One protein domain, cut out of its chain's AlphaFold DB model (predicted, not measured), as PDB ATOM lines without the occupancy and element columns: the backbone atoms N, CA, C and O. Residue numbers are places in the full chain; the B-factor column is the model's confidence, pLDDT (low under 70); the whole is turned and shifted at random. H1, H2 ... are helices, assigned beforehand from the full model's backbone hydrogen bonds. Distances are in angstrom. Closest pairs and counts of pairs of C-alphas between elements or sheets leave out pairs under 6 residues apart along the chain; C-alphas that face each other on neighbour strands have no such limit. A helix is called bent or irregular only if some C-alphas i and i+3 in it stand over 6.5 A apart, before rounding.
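This is residues 14 to 114 of the 176 residues of an uncharacterized protein of Blastopirellula marina (UniProt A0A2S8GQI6). What shape do these atoms make? A long bent helix, H3, arches over H5, which lies in the middle, and H1 packs on H5 too; H2 and the small H4 lie toward opposite ends. What builds it, and how large is it? The printed part has 101 residues with five named helices, H1 to H5 in chain order, and no named strand: all helix. It is compact, with a radius of gyration of the C-alphas of 14.4 A and spans of 41 by 28 by 28 A.

Where is the longest helix? H3, residues 50 to 73, was assigned by its hydrogen bonds as one helix but is bent: C-alphas 62 and 65 are 7.5 A apart. Its arms are H3a, residues 50 to 62, 18.5 A long from C-alpha 50 at (-44.567, -37.871, 1.806), and H3b, residues 65 to 73. Where are the others? H5, residues 93 to 105, measures 19.0 A and ends at C-alpha 105, (-43.790, -42.742, -10.256). H1, residues 18 to 30, 19.6 A, is irregular, with C-alphas 19 and 22 7.5 A apart; H2 is residues 35 to 48, 19.8 A, and H4 residues 86 to 90.

What touches H5? Residues 56 to 60 of H3a touch its residues 99 to 103, closest at the C-alphas of Asn 57 and Arg 103, 5.8 A, at a steep tilt of 55 degrees, opposite ways. H1 touches it with residues 27 to 30, closest at the C-alphas of Val 27 and Phe 96, 6.3 A. And H2 and H4? H2 and H3a only just touch, only at the corner, with 3 pairs of C-alphas within 8 A, the closest those of Lys 46 and Val 53, 6.3 A; H4 and H5 meet only through their link. Are the helix backbones complete? Every O i to N i+4 pair is within hydrogen-bond range in H2, H3a and H3b, against 8 of 9 in H5, 4 of 9 in H1 and 0 of 1 in H4; O i to N i+3 pairs within range are 7 of 10 in H1 and 1 of 2 in H4.

How far does it reach? The two C-alphas farthest apart, those of Gln 48 and Glu 83, are 42.7 A apart. Is it continuous and confident? The printed part has no cut, and the link from H3 to H4 is long, 12 residues. The pLDDT is under 70 at residue 81 and residues 108 to 114.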
ATOM      1  N   SER A  14     -16.346 -37.056 -11.188       94.25
ATOM      2  CA  SER A  14     -15.517 -36.536 -12.284       94.25
ATOM      3  C   SER A  14     -16.206 -36.582 -13.652       94.25
ATOM      4  O   SER A  14     -15.818 -35.851 -14.561       94.25
ATOM      5  N   GLN A  15     -17.245 -37.410 -13.788       92.81
ATOM      6  CA  GLN A  15     -18.032 -37.551 -15.012       92.81
ATOM      7  C   GLN A  15     -19.322 -36.713 -14.983       92.81
ATOM      8  O   GLN A  15     -20.046 -36.676 -15.977       92.81
ATOM      9  N   ILE A  16     -19.622 -36.035 -13.868       95.31
ATOM     10  CA  ILE A  16     -20.868 -35.285 -13.664       95.31
ATOM     11  C   ILE A  16     -20.626 -33.792 -13.936       95.31
ATOM     12  O   ILE A  16     -19.703 -33.211 -13.358       95.31
ATOM     13  N   PRO A  17     -21.459 -33.130 -14.763       95.88
ATOM     14  CA  PRO A  17     -21.398 -31.685 -14.954       95.88
ATOM     15  C   PRO A  17     -21.566 -30.924 -13.637       95.88
ATOM     16  O   PRO A  17     -22.452 -31.249 -12.849       95.88
ATOM     17  N   GLU A  18     -20.784 -29.859 -13.438       95.62
ATOM     18  CA  GLU A  18     -20.838 -29.022 -12.224       95.62
ATOM     19  C   GLU A  18     -22.252 -28.506 -11.919       95.62
ATOM     20  O   GLU A  18     -22.662 -28.445 -10.765       95.62
ATOM     21  N   THR A  19     -23.043 -28.222 -12.956       95.00
ATOM     22  CA  THR A  19     -24.440 -27.772 -12.833       95.00
ATOM     23  C   THR A  19     -25.368 -28.782 -12.154       95.00
ATOM     24  O   THR A  19     -26.478 -28.421 -11.782       95.00
ATOM     25  N   LEU A  20     -24.957 -30.046 -12.038       96.62
ATOM     26  CA  LEU A  20     -25.726 -31.133 -11.430       96.62
ATOM     27  C   LEU A  20     -25.138 -31.605 -10.092       96.62
ATOM     28  O   LEU A  20     -25.693 -32.518  -9.480       96.62
ATOM     29  N   HIS A  21     -24.043 -31.002  -9.615       96.00
ATOM     30  CA  HIS A  21     -23.363 -31.451  -8.393       96.00
ATOM     31  C   HIS A  21     -24.255 -31.359  -7.153       96.00
ATOM     32  O   HIS A  21     -24.251 -32.275  -6.333       96.00
ATOM     33  N   ASP A  22     -25.102 -30.335  -7.064       94.44
ATOM     34  CA  ASP A  22     -26.044 -30.164  -5.947       94.44
ATOM     35  C   ASP A  22     -27.111 -31.274  -5.874       94.44
ATOM     36  O   ASP A  22     -27.743 -31.479  -4.831       94.44
ATOM     37  N   LEU A  23     -27.322 -32.015  -6.969       95.56
ATOM     38  CA  LEU A  23     -28.256 -33.138  -7.019       95.56
ATOM     39  C   LEU A  23     -27.599 -34.470  -6.619       95.56
ATOM     40  O   LEU A  23     -28.322 -35.406  -6.292       95.56
ATOM     41  N   ILE A  24     -26.262 -34.564  -6.580       95.50
ATOM     42  CA  ILE A  24     -25.532 -35.813  -6.288       95.50
ATOM     43  C   ILE A  24     -26.036 -36.501  -5.011       95.50
ATOM     44  O   ILE A  24     -26.429 -37.661  -5.116       95.50
ATOM     45  N   PRO A  25     -26.157 -35.827  -3.845       94.88
ATOM     46  CA  PRO A  25     -26.617 -36.500  -2.626       94.88
ATOM     47  C   PRO A  25     -28.039 -37.062  -2.743       94.88
ATOM     48  O   PRO A  25     -28.395 -38.037  -2.086       94.88
ATOM     49  N   LEU A  26     -28.874 -36.433  -3.574       94.56
ATOM     50  CA  LEU A  26     -30.227 -36.902  -3.844       94.56
ATOM     51  C   LEU A  26     -30.190 -38.130  -4.761       94.56
ATOM     52  O   LEU A  26     -30.835 -39.126  -4.455       94.56
ATOM     53  N   VAL A  27     -29.388 -38.120  -5.826       94.56
ATOM     54  CA  VAL A  27     -29.230 -39.294  -6.701       94.56
ATOM     55  C   VAL A  27     -28.633 -40.480  -5.939       94.56
ATOM     56  O   VAL A  27     -29.122 -41.595  -6.074       94.56
ATOM     57  N   GLU A  28     -27.642 -40.245  -5.082       94.75
ATOM     58  CA  GLU A  28     -26.996 -41.293  -4.284       94.75
ATOM     59  C   GLU A  28     -27.927 -41.936  -3.252       94.75
ATOM     60  O   GLU A  28     -27.786 -43.114  -2.920       94.75
ATOM     61  N   ARG A  29     -28.910 -41.176  -2.760       94.38
ATOM     62  CA  ARG A  29     -29.918 -41.677  -1.826       94.38
ATOM     63  C   ARG A  29     -31.035 -42.448  -2.529       94.38
ATOM     64  O   ARG A  29     -31.521 -43.429  -1.974       94.38
ATOM     65  N   TRP A  30     -31.465 -41.998  -3.705       92.94
ATOM     66  CA  TRP A  30     -32.667 -42.514  -4.368       92.94
ATOM     67  C   TRP A  30     -32.388 -43.545  -5.468       92.94
ATOM     68  O   TRP A  30     -33.277 -44.331  -5.778       92.94
ATOM     69  N   GLY A  31     -31.185 -43.567  -6.048       88.06
ATOM     70  CA  GLY A  31     -30.816 -44.500  -7.112       88.06
ATOM     71  C   GLY A  31     -30.278 -45.818  -6.562       88.06
ATOM     72  O   GLY A  31     -29.220 -45.835  -5.938       88.06
ATOM     73  N   PHE A  32     -30.972 -46.926  -6.824       86.12
ATOM     74  CA  PHE A  32     -30.531 -48.269  -6.428       86.12
ATOM     75  C   PHE A  32     -30.026 -49.056  -7.641       86.12
ATOM     76  O   PHE A  32     -30.537 -48.920  -8.747       86.12
ATOM     77  N   GLU A  33     -29.066 -49.959  -7.426       79.62
ATOM     78  CA  GLU A  33     -28.595 -50.871  -8.483       79.62
ATOM     79  C   GLU A  33     -29.666 -51.892  -8.905       79.62
ATOM     80  O   GLU A  33     -29.702 -52.337 -10.053       79.62
ATOM     81  N   ALA A  34     -30.535 -52.288  -7.968       79.12
ATOM     82  CA  ALA A  34     -31.605 -53.249  -8.201       79.12
ATOM     83  C   ALA A  34     -32.967 -52.549  -8.227       79.12
ATOM     84  O   ALA A  34     -33.401 -52.007  -7.209       79.12
ATOM     85  N   GLN A  35     -33.680 -52.660  -9.354       76.62
ATOM     86  CA  GLN A  35     -35.000 -52.042  -9.545       76.62
ATOM     87  C   GLN A  35     -35.987 -52.398  -8.428       76.62
ATOM     88  O   GLN A  35     -36.646 -51.523  -7.888       76.62
ATOM     89  N   SER A  36     -36.046 -53.667  -8.017       75.69
ATOM     90  CA  SER A  36     -36.978 -54.102  -6.969       75.69
ATOM     91  C   SER A  36     -36.716 -53.430  -5.620       75.69
ATOM     92  O   SER A  36     -37.651 -53.108  -4.900       75.69
ATOM     93  N   ALA A  37     -35.444 -53.194  -5.275       81.00
ATOM     94  CA  ALA A  37     -35.090 -52.499  -4.040       81.00
ATOM     95  C   ALA A  37     -35.454 -51.009  -4.114       81.00
ATOM     96  O   ALA A  37     -35.893 -50.433  -3.121       81.00
ATOM     97  N   GLN A  38     -35.315 -50.411  -5.300       84.44
ATOM     98  CA  GLN A  38     -35.762 -49.048  -5.555       84.44
ATOM     99  C   GLN A  38     -37.273 -48.910  -5.421       84.44
ATOM    100  O   GLN A  38     -37.750 -47.992  -4.760       84.44
ATOM    101  N   ASP A  39     -38.027 -49.828  -6.022       81.12
ATOM    102  CA  ASP A  39     -39.485 -49.806  -5.989       81.12
ATOM    103  C   ASP A  39     -39.980 -49.925  -4.538       81.12
ATOM    104  O   ASP A  39     -40.776 -49.098  -4.087       81.12
ATOM    105  N   ASP A  40     -39.423 -50.868  -3.765       80.94
ATOM    106  CA  ASP A  40     -39.698 -51.013  -2.330       80.94
ATOM    107  C   ASP A  40     -39.374 -49.724  -1.551       80.94
ATOM    108  O   ASP A  40     -40.128 -49.322  -0.658       80.94
ATOM    109  N   PHE A  41     -38.259 -49.058  -1.879       89.06
ATOM    110  CA  PHE A  41     -37.837 -47.813  -1.235       89.06
ATOM    111  C   PHE A  41     -38.801 -46.672  -1.539       89.06
ATOM    112  O   PHE A  41     -39.290 -46.014  -0.622       89.06
ATOM    113  N   VAL A  42     -39.109 -46.455  -2.816       87.00
ATOM    114  CA  VAL A  42     -40.015 -45.401  -3.281       87.00
ATOM    115  C   VAL A  42     -41.403 -45.603  -2.682       87.00
ATOM    116  O   VAL A  42     -42.010 -44.647  -2.195       87.00
ATOM    117  N   ILE A  43     -41.888 -46.845  -2.637       83.50
ATOM    118  CA  ILE A  43     -43.138 -47.191  -1.958       83.50
ATOM    119  C   ILE A  43     -43.060 -46.806  -0.479       83.50
ATOM    120  O   ILE A  43     -43.932 -46.085   0.008       83.50
ATOM    121  N   ALA A  44     -42.024 -47.237   0.239       82.50
ATOM    122  CA  ALA A  44     -41.877 -46.931   1.657       82.50
ATOM    123  C   ALA A  44     -41.770 -45.417   1.931       82.50
ATOM    124  O   ALA A  44     -42.399 -44.930   2.870       82.50
ATOM    125  N   MET A  45     -41.070 -44.660   1.080       89.06
ATOM    126  CA  MET A  45     -40.956 -43.199   1.164       89.06
ATOM    127  C   MET A  45     -42.299 -42.500   0.939       89.06
ATOM    128  O   MET A  45     -42.680 -41.652   1.743       89.06
ATOM    129  N   LYS A  46     -43.077 -42.902  -0.076       85.50
ATOM    130  CA  LYS A  46     -44.444 -42.382  -0.306       85.50
ATOM    131  C   LYS A  46     -45.367 -42.626   0.884       85.50
ATOM    132  O   LYS A  46     -46.297 -41.858   1.114       85.50
ATOM    133  N   LEU A  47     -45.135 -43.712   1.616       77.50
ATOM    134  CA  LEU A  47     -45.948 -44.099   2.760       77.50
ATOM    135  C   LEU A  47     -45.588 -43.365   4.046       77.50
ATOM    136  O   LEU A  47     -46.493 -42.985   4.787       77.50
ATOM    137  N   GLN A  48     -44.295 -43.240   4.328       83.38
ATOM    138  CA  GLN A  48     -43.799 -42.831   5.642       83.38
ATOM    139  C   GLN A  48     -43.282 -41.391   5.658       83.38
ATOM    140  O   GLN A  48     -43.317 -40.759   6.709       83.38
ATOM    141  N   HIS A  49     -42.853 -40.870   4.505       87.25
ATOM    142  CA  HIS A  49     -42.201 -39.566   4.368       87.25
ATOM    143  C   HIS A  49     -42.692 -38.799   3.122       87.25
ATOM    144  O   HIS A  49     -41.887 -38.442   2.252       87.25
ATOM    145  N   PRO A  50     -44.009 -38.551   2.979       85.12
ATOM    146  CA  PRO A  50     -44.567 -37.871   1.806       85.12
ATOM    147  C   PRO A  50     -43.990 -36.461   1.589       85.12
ATOM    148  O   PRO A  50     -43.868 -36.016   0.450       85.12
ATOM    149  N   GLU A  51     -43.584 -35.768   2.652       86.38
ATOM    150  CA  GLU A  51     -42.890 -34.480   2.587       86.38
ATOM    151  C   GLU A  51     -41.503 -34.587   1.942       86.38
ATOM    152  O   GLU A  51     -41.123 -33.714   1.164       86.38
ATOM    153  N   GLN A  52     -40.771 -35.677   2.200       91.12
ATOM    154  CA  GLN A  52     -39.474 -35.923   1.567       91.12
ATOM    155  C   GLN A  52     -39.639 -36.308   0.095       91.12
ATOM    156  O   GLN A  52     -38.806 -35.942  -0.728       91.12
ATOM    157  N   VAL A  53     -40.726 -37.003  -0.259       90.75
ATOM    158  CA  VAL A  53     -41.082 -37.270  -1.662       90.75
ATOM    159  C   VAL A  53     -41.426 -35.970  -2.393       90.75
ATOM    160  O   VAL A  53     -41.031 -35.794  -3.542       90.75
ATOM    161  N   ALA A  54     -42.129 -35.039  -1.744       87.06
ATOM    162  CA  ALA A  54     -42.439 -33.739  -2.333       87.06
ATOM    163  C   ALA A  54     -41.178 -32.885  -2.560       87.06
ATOM    164  O   ALA A  54     -41.036 -32.299  -3.633       87.06
ATOM    165  N   ASP A  55     -40.251 -32.853  -1.595       92.06
ATOM    166  CA  ASP A  55     -38.946 -32.189  -1.753       92.06
ATOM    167  C   ASP A  55     -38.115 -32.835  -2.869       92.06
ATOM    168  O   ASP A  55     -37.604 -32.139  -3.747       92.06
ATOM    169  N   PHE A  56     -38.055 -34.173  -2.893       94.56
ATOM    170  CA  PHE A  56     -37.427 -34.924  -3.978       94.56
ATOM    171  C   PHE A  56     -38.004 -34.511  -5.334       94.56
ATOM    172  O   PHE A  56     -37.252 -34.162  -6.244       94.56
ATOM    173  N   ASN A  57     -39.334 -34.484  -5.448       92.44
ATOM    174  CA  ASN A  57     -40.013 -34.144  -6.688       92.44
ATOM    175  C   ASN A  57     -39.650 -32.738  -7.175       92.44
ATOM    176  O   ASN A  57     -39.289 -32.573  -8.337       92.44
ATOM    177  N   ALA A  58     -39.702 -31.747  -6.281       91.81
ATOM    178  CA  ALA A  58     -39.381 -30.361  -6.607       91.81
ATOM    179  C   ALA A  58     -37.928 -30.204  -7.082       91.81
ATOM    180  O   ALA A  58     -37.670 -29.579  -8.107       91.81
ATOM    181  N   ARG A  59     -36.977 -30.835  -6.385       94.75
ATOM    182  CA  ARG A  59     -35.554 -30.764  -6.741       94.75
ATOM    183  C   ARG A  59     -35.242 -31.438  -8.074       94.75
ATOM    184  O   ARG A  59     -34.385 -30.957  -8.812       94.75
ATOM    185  N   VAL A  60     -35.912 -32.550  -8.379       93.62
ATOM    186  CA  VAL A  60     -35.769 -33.223  -9.678       93.62
ATOM    187  C   VAL A  60     -36.397 -32.389 -10.794       93.62
ATOM    188  O   VAL A  60     -35.789 -32.265 -11.858       93.62
ATOM    189  N   ASP A  61     -37.553 -31.767 -10.551       91.62
ATOM    190  CA  ASP A  61     -38.205 -30.876 -11.516       91.62
ATOM    191  C   ASP A  61     -37.310 -29.666 -11.851       91.62
ATOM    192  O   ASP A  61     -37.104 -29.373 -13.031       91.62
ATOM    193  N   ASP A  62     -36.692 -29.037 -10.846       94.00
ATOM    194  CA  ASP A  62     -35.752 -27.918 -11.024       94.00
ATOM    195  C   ASP A  62     -34.492 -28.316 -11.818       94.00
ATOM    196  O   ASP A  62     -33.944 -27.519 -12.584       94.00
ATOM    197  N   ALA A  63     -34.022 -29.557 -11.659       94.44
ATOM    198  CA  ALA A  63     -32.818 -30.062 -12.322       94.44
ATOM    199  C   ALA A  63     -33.083 -30.698 -13.699       94.44
ATOM    200  O   ALA A  63     -32.129 -30.986 -14.432       94.44
ATOM    201  N   ARG A  64     -34.350 -30.921 -14.075       92.69
ATOM    202  CA  ARG A  64     -34.742 -31.700 -15.260       92.69
ATOM    203  C   ARG A  64     -34.062 -31.216 -16.535       92.69
ATOM    204  O   ARG A  64     -33.456 -32.014 -17.248       92.69
ATOM    205  N   ASP A  65     -34.112 -29.917 -16.807       92.62
ATOM    206  CA  ASP A  65     -33.535 -29.346 -18.029       92.62
ATOM    207  C   ASP A  65     -32.012 -29.530 -18.089       92.62
ATOM    208  O   ASP A  65     -31.458 -29.803 -19.158       92.62
ATOM    209  N   ALA A  66     -31.325 -29.451 -16.946       95.19
ATOM    210  CA  ALA A  66     -29.888 -29.690 -16.867       95.19
ATOM    211  C   ALA A  66     -29.542 -31.168 -17.123       95.19
ATOM    212  O   ALA A  66     -28.591 -31.449 -17.858       95.19
ATOM    213  N   ILE A  67     -30.341 -32.108 -16.603       93.50
ATOM    214  CA  ILE A  67     -30.179 -33.549 -16.863       93.50
ATOM    215  C   ILE A  67     -30.392 -33.854 -18.352       93.50
ATOM    216  O   ILE A  67     -29.563 -34.517 -18.976       93.50
ATOM    217  N   MET A  68     -31.451 -33.308 -18.958       90.06
ATOM    218  CA  MET A  68     -31.732 -33.486 -20.389       90.06
ATOM    219  C   MET A  68     -30.659 -32.830 -21.271       90.06
ATOM    220  O   MET A  68     -30.282 -33.358 -22.319       90.06
ATOM    221  N   SER A  69     -30.116 -31.683 -20.861       93.62
ATOM    222  CA  SER A  69     -28.998 -31.041 -21.557       93.62
ATOM    223  C   SER A  69     -27.733 -31.907 -21.508       93.62
ATOM    224  O   SER A  69     -27.075 -32.109 -22.535       93.62
ATOM    225  N   TRP A  70     -27.437 -32.509 -20.352       95.25
ATOM    226  CA  TRP A  70     -26.331 -33.454 -20.207       95.25
ATOM    227  C   TRP A  70     -26.521 -34.691 -21.089       95.25
ATOM    228  O   TRP A  70     -25.604 -35.026 -21.839       95.25
ATOM    229  N   GLN A  71     -27.720 -35.288 -21.116       90.00
ATOM    230  CA  GLN A  71     -28.055 -36.387 -22.032       90.00
ATOM    231  C   GLN A  71     -27.681 -36.051 -23.480       90.00
ATOM    232  O   GLN A  71     -27.024 -36.833 -24.165       90.00
ATOM    233  N   ASN A  72     -28.069 -34.862 -23.946       89.62
ATOM    234  CA  ASN A  72     -27.823 -34.429 -25.320       89.62
ATOM    235  C   ASN A  72     -26.331 -34.240 -25.642       89.62
ATOM    236  O   ASN A  72     -25.945 -34.319 -26.817       89.62
ATOM    237  N   SER A  73     -25.498 -33.997 -24.628       91.75
ATOM    238  CA  SER A  73     -24.046 -33.852 -24.769       91.75
ATOM    239  C   SER A  73     -23.303 -35.192 -24.890       91.75
ATOM    240  O   SER A  73     -22.233 -35.233 -25.502       91.75
ATOM    241  N   LEU A  74     -23.889 -36.284 -24.387       90.06
ATOM    242  CA  LEU A  74     -23.307 -37.629 -24.391       90.06
ATOM    243  C   LEU A  74     -23.511 -38.285 -25.766       90.06
ATOM    244  O   LEU A  74     -24.635 -38.500 -26.228       90.06
ATOM    245  N   ARG A  75     -22.416 -38.579 -26.472       86.69
ATOM    246  CA  ARG A  75     -22.469 -39.088 -27.857       86.69
ATOM    247  C   ARG A  75     -22.771 -40.579 -27.907       86.69
ATOM    248  O   ARG A  75     -23.408 -41.036 -28.850       86.69
ATOM    249  N   GLU A  76     -22.341 -41.298 -26.886       84.44
ATOM    250  CA  GLU A  76     -22.512 -42.729 -26.665       84.44
ATOM    251  C   GLU A  76     -24.001 -43.100 -26.632       84.44
ATOM    252  O   GLU A  76     -24.406 -44.108 -27.200       84.44
ATOM    253  N   LEU A  77     -24.848 -42.221 -26.082       80.69
ATOM    254  CA  LEU A  77     -26.306 -42.393 -26.055       80.69
ATOM    255  C   LEU A  77     -26.977 -42.294 -27.434       80.69
ATOM    256  O   LEU A  77     -28.143 -42.655 -27.571       80.69
ATOM    257  N   ARG A  78     -26.272 -41.802 -28.461       81.31
ATOM    258  CA  ARG A  78     -26.786 -41.728 -29.842       81.31
ATOM    259  C   ARG A  78     -26.518 -43.005 -30.638       81.31
ATOM    260  O   ARG A  78     -26.999 -43.122 -31.763       81.31
ATOM    261  N   GLN A  79     -25.715 -43.913 -30.093       79.75
ATOM    262  CA  GLN A  79     -25.344 -45.169 -30.732       79.75
ATOM    263  C   GLN A  79     -26.372 -46.254 -30.412       79.75
ATOM    264  O   GLN A  79     -27.086 -46.191 -29.408       79.75
ATOM    265  N   HIS A  80     -26.445 -47.282 -31.257       74.25
ATOM    266  CA  HIS A  80     -27.221 -48.466 -30.912       74.25
ATOM    267  C   HIS A  80     -26.569 -49.182 -29.716       74.25
ATOM    268  O   HIS A  80     -25.349 -49.184 -29.581       74.25
ATOM    269  N   LYS A  81     -27.357 -49.846 -28.857       67.06
ATOM    270  CA  LYS A  81     -26.845 -50.494 -27.631       67.06
ATOM    271  C   LYS A  81     -25.690 -51.475 -27.887       67.06
ATOM    272  O   LYS A  81     -24.808 -51.604 -27.050       67.06
ATOM    273  N   SER A  82     -25.685 -52.153 -29.036       74.00
ATOM    274  CA  SER A  82     -24.612 -53.083 -29.434       74.00
ATOM    275  C   SER A  82     -23.292 -52.409 -29.826       74.00
ATOM    276  O   SER A  82     -22.306 -53.101 -30.043       74.00
ATOM    277  N   GLU A  83     -23.293 -51.088 -29.992       78.06
ATOM    278  CA  GLU A  83     -22.149 -50.272 -30.422       78.06
ATOM    279  C   GLU A  83     -21.615 -49.385 -29.288       78.06
ATOM    280  O   GLU A  83     -20.553 -48.785 -29.426       78.06
ATOM    281  N   MET A  84     -22.349 -49.316 -28.175       81.25
ATOM    282  CA  MET A  84     -21.996 -48.551 -26.987       81.25
ATOM    283  C   MET A  84     -20.839 -49.224 -26.242       81.25
ATOM    284  O   MET A  84     -20.887 -50.427 -25.981       81.25
ATOM    285  N   ASP A  85     -19.827 -48.440 -25.863       83.56
ATOM    286  CA  ASP A  85     -18.723 -48.916 -25.022       83.56
ATOM    287  C   ASP A  85     -19.276 -49.461 -23.693       83.56
ATOM    288  O   ASP A  85     -20.056 -48.791 -23.015       83.56
ATOM    289  N   GLU A  86     -18.864 -50.670 -23.302       79.69
ATOM    290  CA  GLU A  86     -19.269 -51.301 -22.040       79.69
ATOM    291  C   GLU A  86     -18.923 -50.433 -20.823       79.69
ATOM    292  O   GLU A  86     -19.653 -50.430 -19.834       79.69
ATOM    293  N   LYS A  87     -17.861 -49.622 -20.899       81.88
ATOM    294  CA  LYS A  87     -17.511 -48.662 -19.838       81.88
ATOM    295  C   LYS A  87     -18.590 -47.611 -19.609       81.88
ATOM    296  O   LYS A  87     -18.687 -47.054 -18.521       81.88
ATOM    297  N   PHE A  88     -19.399 -47.333 -20.624       84.00
ATOM    298  CA  PHE A  88     -20.500 -46.391 -20.517       84.00
ATOM    299  C   PHE A  88     -21.689 -46.972 -19.738       84.00
ATOM    300  O   PHE A  88     -22.551 -46.227 -19.279       84.00
ATOM    301  N   TRP A  89     -21.754 -48.291 -19.532       80.19
ATOM    302  CA  TRP A  89     -22.847 -48.912 -18.776       80.19
ATOM    303  C   TRP A  89     -22.800 -48.555 -17.288       80.19
ATOM    304  O   TRP A  89     -23.837 -48.544 -16.636       80.19
ATOM    305  N   SER A  90     -21.622 -48.205 -16.768       82.81
ATOM    306  CA  SER A  90     -21.434 -47.706 -15.400       82.81
ATOM    307  C   SER A  90     -21.401 -46.177 -15.312       82.81
ATOM    308  O   SER A  90     -20.993 -45.630 -14.291       82.81
ATOM    309  N   HIS A  91     -21.759 -45.465 -16.384       89.12
ATOM    310  CA  HIS A  91     -21.716 -44.006 -16.402       89.12
ATOM    311  C   HIS A  91     -22.783 -43.422 -15.448       89.12
ATOM    312  O   HIS A  91     -23.941 -43.848 -15.507       89.12
ATOM    313  N   PRO A  92     -22.459 -42.411 -14.615       92.00
ATOM    314  CA  PRO A  92     -23.372 -41.896 -13.583       92.00
ATOM    315  C   PRO A  92     -24.670 -41.304 -14.144       92.00
ATOM    316  O   PRO A  92     -25.672 -41.237 -13.439       92.00
ATOM    317  N   TYR A  93     -24.679 -40.925 -15.426       92.00
ATOM    318  CA  TYR A  93     -25.889 -40.502 -16.141       92.00
ATOM    319  C   TYR A  93     -27.074 -41.461 -15.943       92.00
ATOM    320  O   TYR A  93     -28.200 -40.995 -15.800       92.00
ATOM    321  N   TRP A  94     -26.846 -42.779 -15.892       88.44
ATOM    322  CA  TRP A  94     -27.930 -43.748 -15.704       88.44
ATOM    323  C   TRP A  94     -28.658 -43.561 -14.370       88.44
ATOM    324  O   TRP A  94     -29.880 -43.627 -14.337       88.44
ATOM    325  N   SER A  95     -27.940 -43.225 -13.296       90.81
ATOM    326  CA  SER A  95     -28.549 -42.924 -11.995       90.81
ATOM    327  C   SER A  95     -29.336 -41.609 -12.012       90.81
ATOM    328  O   SER A  95     -30.373 -41.499 -11.364       90.81
ATOM    329  N   PHE A  96     -28.890 -40.618 -12.792       93.19
ATOM    330  CA  PHE A  96     -29.634 -39.366 -12.988       93.19
ATOM    331  C   PHE A  96     -30.889 -39.551 -13.849       93.19
ATOM    332  O   PHE A  96     -31.905 -38.904 -13.611       93.19
ATOM    333  N   LEU A  97     -30.839 -40.439 -14.842       88.56
ATOM    334  CA  LEU A  97     -32.031 -40.844 -15.580       88.56
ATOM    335  C   LEU A  97     -33.021 -41.550 -14.648       88.56
ATOM    336  O   LEU A  97     -34.220 -41.310 -14.722       88.56
ATOM    337  N   GLU A  98     -32.518 -42.373 -13.732       86.69
ATOM    338  CA  GLU A  98     -33.374 -43.124 -12.826       86.69
ATOM    339  C   GLU A  98     -34.140 -42.229 -11.848       86.69
ATOM    340  O   GLU A  98     -35.319 -42.466 -11.607       86.69
ATOM    341  N   VAL A  99     -33.555 -41.128 -11.360       91.00
ATOM    342  CA  VAL A  99     -34.328 -40.171 -10.544       91.00
ATOM    343  C   VAL A  99     -35.432 -39.463 -11.336       91.00
ATOM    344  O   VAL A  99     -36.471 -39.151 -10.753       91.00
ATOM    345  N   LEU A 100     -35.271 -39.267 -12.652       87.62
ATOM    346  CA  LEU A 100     -36.368 -38.798 -13.511       87.62
ATOM    347  C   LEU A 100     -37.478 -39.854 -13.610       87.62
ATOM    348  O   LEU A 100     -38.652 -39.506 -13.519       87.62
ATOM    349  N   ASN A 101     -37.128 -41.137 -13.719       84.12
ATOM    350  CA  ASN A 101     -38.109 -42.227 -13.728       84.12
ATOM    351  C   ASN A 101     -38.860 -42.319 -12.388       84.12
ATOM    352  O   ASN A 101     -40.086 -42.409 -12.360       84.12
ATOM    353  N   ILE A 102     -38.145 -42.237 -11.260       87.94
ATOM    354  CA  ILE A 102     -38.757 -42.206  -9.923       87.94
ATOM    355  C   ILE A 102     -39.722 -41.025  -9.816       87.94
ATOM    356  O   ILE A 102     -40.830 -41.199  -9.312       87.94
ATOM    357  N   ARG A 103     -39.335 -39.848 -10.329       88.44
ATOM    358  CA  ARG A 103     -40.177 -38.646 -10.337       88.44
ATOM    359  C   ARG A 103     -41.522 -38.864 -11.032       88.44
ATOM    360  O   ARG A 103     -42.530 -38.337 -10.557       88.44
ATOM    361  N   GLU A 104     -41.558 -39.632 -12.118       81.31
ATOM    362  CA  GLU A 104     -42.805 -39.996 -12.810       81.31
ATOM    363  C   GLU A 104     -43.687 -40.921 -11.948       81.31
ATOM    364  O   GLU A 104     -44.912 -40.797 -11.936       81.31
ATOM    365  N   LEU A 105     -43.084 -41.812 -11.155       76.06
ATOM    366  CA  LEU A 105     -43.790 -42.742 -10.256       76.06
ATOM    367  C   LEU A 105     -44.302 -42.080  -8.962       76.06
ATOM    368  O   LEU A 105     -45.210 -42.592  -8.286       76.06
ATOM    369  N   THR A 106     -43.708 -40.955  -8.577       80.25
ATOM    370  CA  THR A 106     -44.037 -40.181  -7.370       80.25
ATOM    371  C   THR A 106     -44.914 -38.964  -7.657       80.25
ATOM    372  O   THR A 106     -45.179 -38.178  -6.745       80.25
ATOM    373  N   GLU A 107     -45.377 -38.793  -8.893       70.75
ATOM    374  CA  GLU A 107     -46.198 -37.658  -9.301       70.75
ATOM    375  C   GLU A 107     -47.606 -37.667  -8.666       70.75
ATOM    376  O   GLU A 107     -48.144 -38.747  -8.391       70.75
ATOM    377  N   PRO A 108     -48.220 -36.489  -8.403       60.28
ATOM    378  CA  PRO A 108     -49.611 -36.416  -7.961       60.28
ATOM    379  C   PRO A 108     -50.553 -37.146  -8.928       60.28
ATOM    380  O   PRO A 108     -50.344 -37.127 -10.142       60.28
ATOM    381  N   GLU A 109     -51.618 -37.750  -8.394       55.19
ATOM    382  CA  GLU A 109     -52.572 -38.597  -9.136       55.19
ATOM    383  C   GLU A 109     -53.228 -37.904 -10.354       55.19
ATOM    384  O   GLU A 109     -53.725 -38.582 -11.251       55.19
ATOM    385  N   ASP A 110     -53.148 -36.575 -10.452       53.69
ATOM    386  CA  ASP A 110     -53.723 -35.776 -11.541       53.69
ATOM    387  C   ASP A 110     -52.801 -35.580 -12.771       53.69
ATOM    388  O   ASP A 110     -53.192 -34.905 -13.726       53.69
ATOM    389  N   SER A 111     -51.590 -36.152 -12.800       48.12
ATOM    390  CA  SER A 111     -50.667 -36.025 -13.945       48.12
ATOM    391  C   SER A 111     -50.882 -37.076 -15.057       48.12
ATOM    392  O   SER A 111     -51.248 -38.213 -14.760       48.12
ATOM    393  N   PRO A 112     -50.632 -36.753 -16.348       50.59
ATOM    394  CA  PRO A 112     -50.840 -37.647 -17.498       50.59
ATOM    395  C   PRO A 112     -49.870 -38.850 -17.658       50.59
ATOM    396  O   PRO A 112     -49.679 -39.315 -18.784       50.59
ATOM    397  N   VAL A 113     -49.272 -39.394 -16.590       51.84
ATOM    398  CA  VAL A 113     -48.442 -40.624 -16.646       51.84
ATOM    399  C   VAL A 113     -49.315 -41.892 -16.704       51.84
ATOM    400  O   VAL A 113     -50.429 -41.922 -16.186       51.84
ATOM    401  N   ASP A 114     -48.806 -42.947 -17.354       56.03
ATOM    402  CA  ASP A 114     -49.481 -44.219 -17.665       56.03
ATOM    403  C   ASP A 114     -50.264 -44.811 -16.469       56.03
ATOM    404  O   ASP A 114     -49.712 -45.377 -15.520       56.03
TER     405      ASP A 114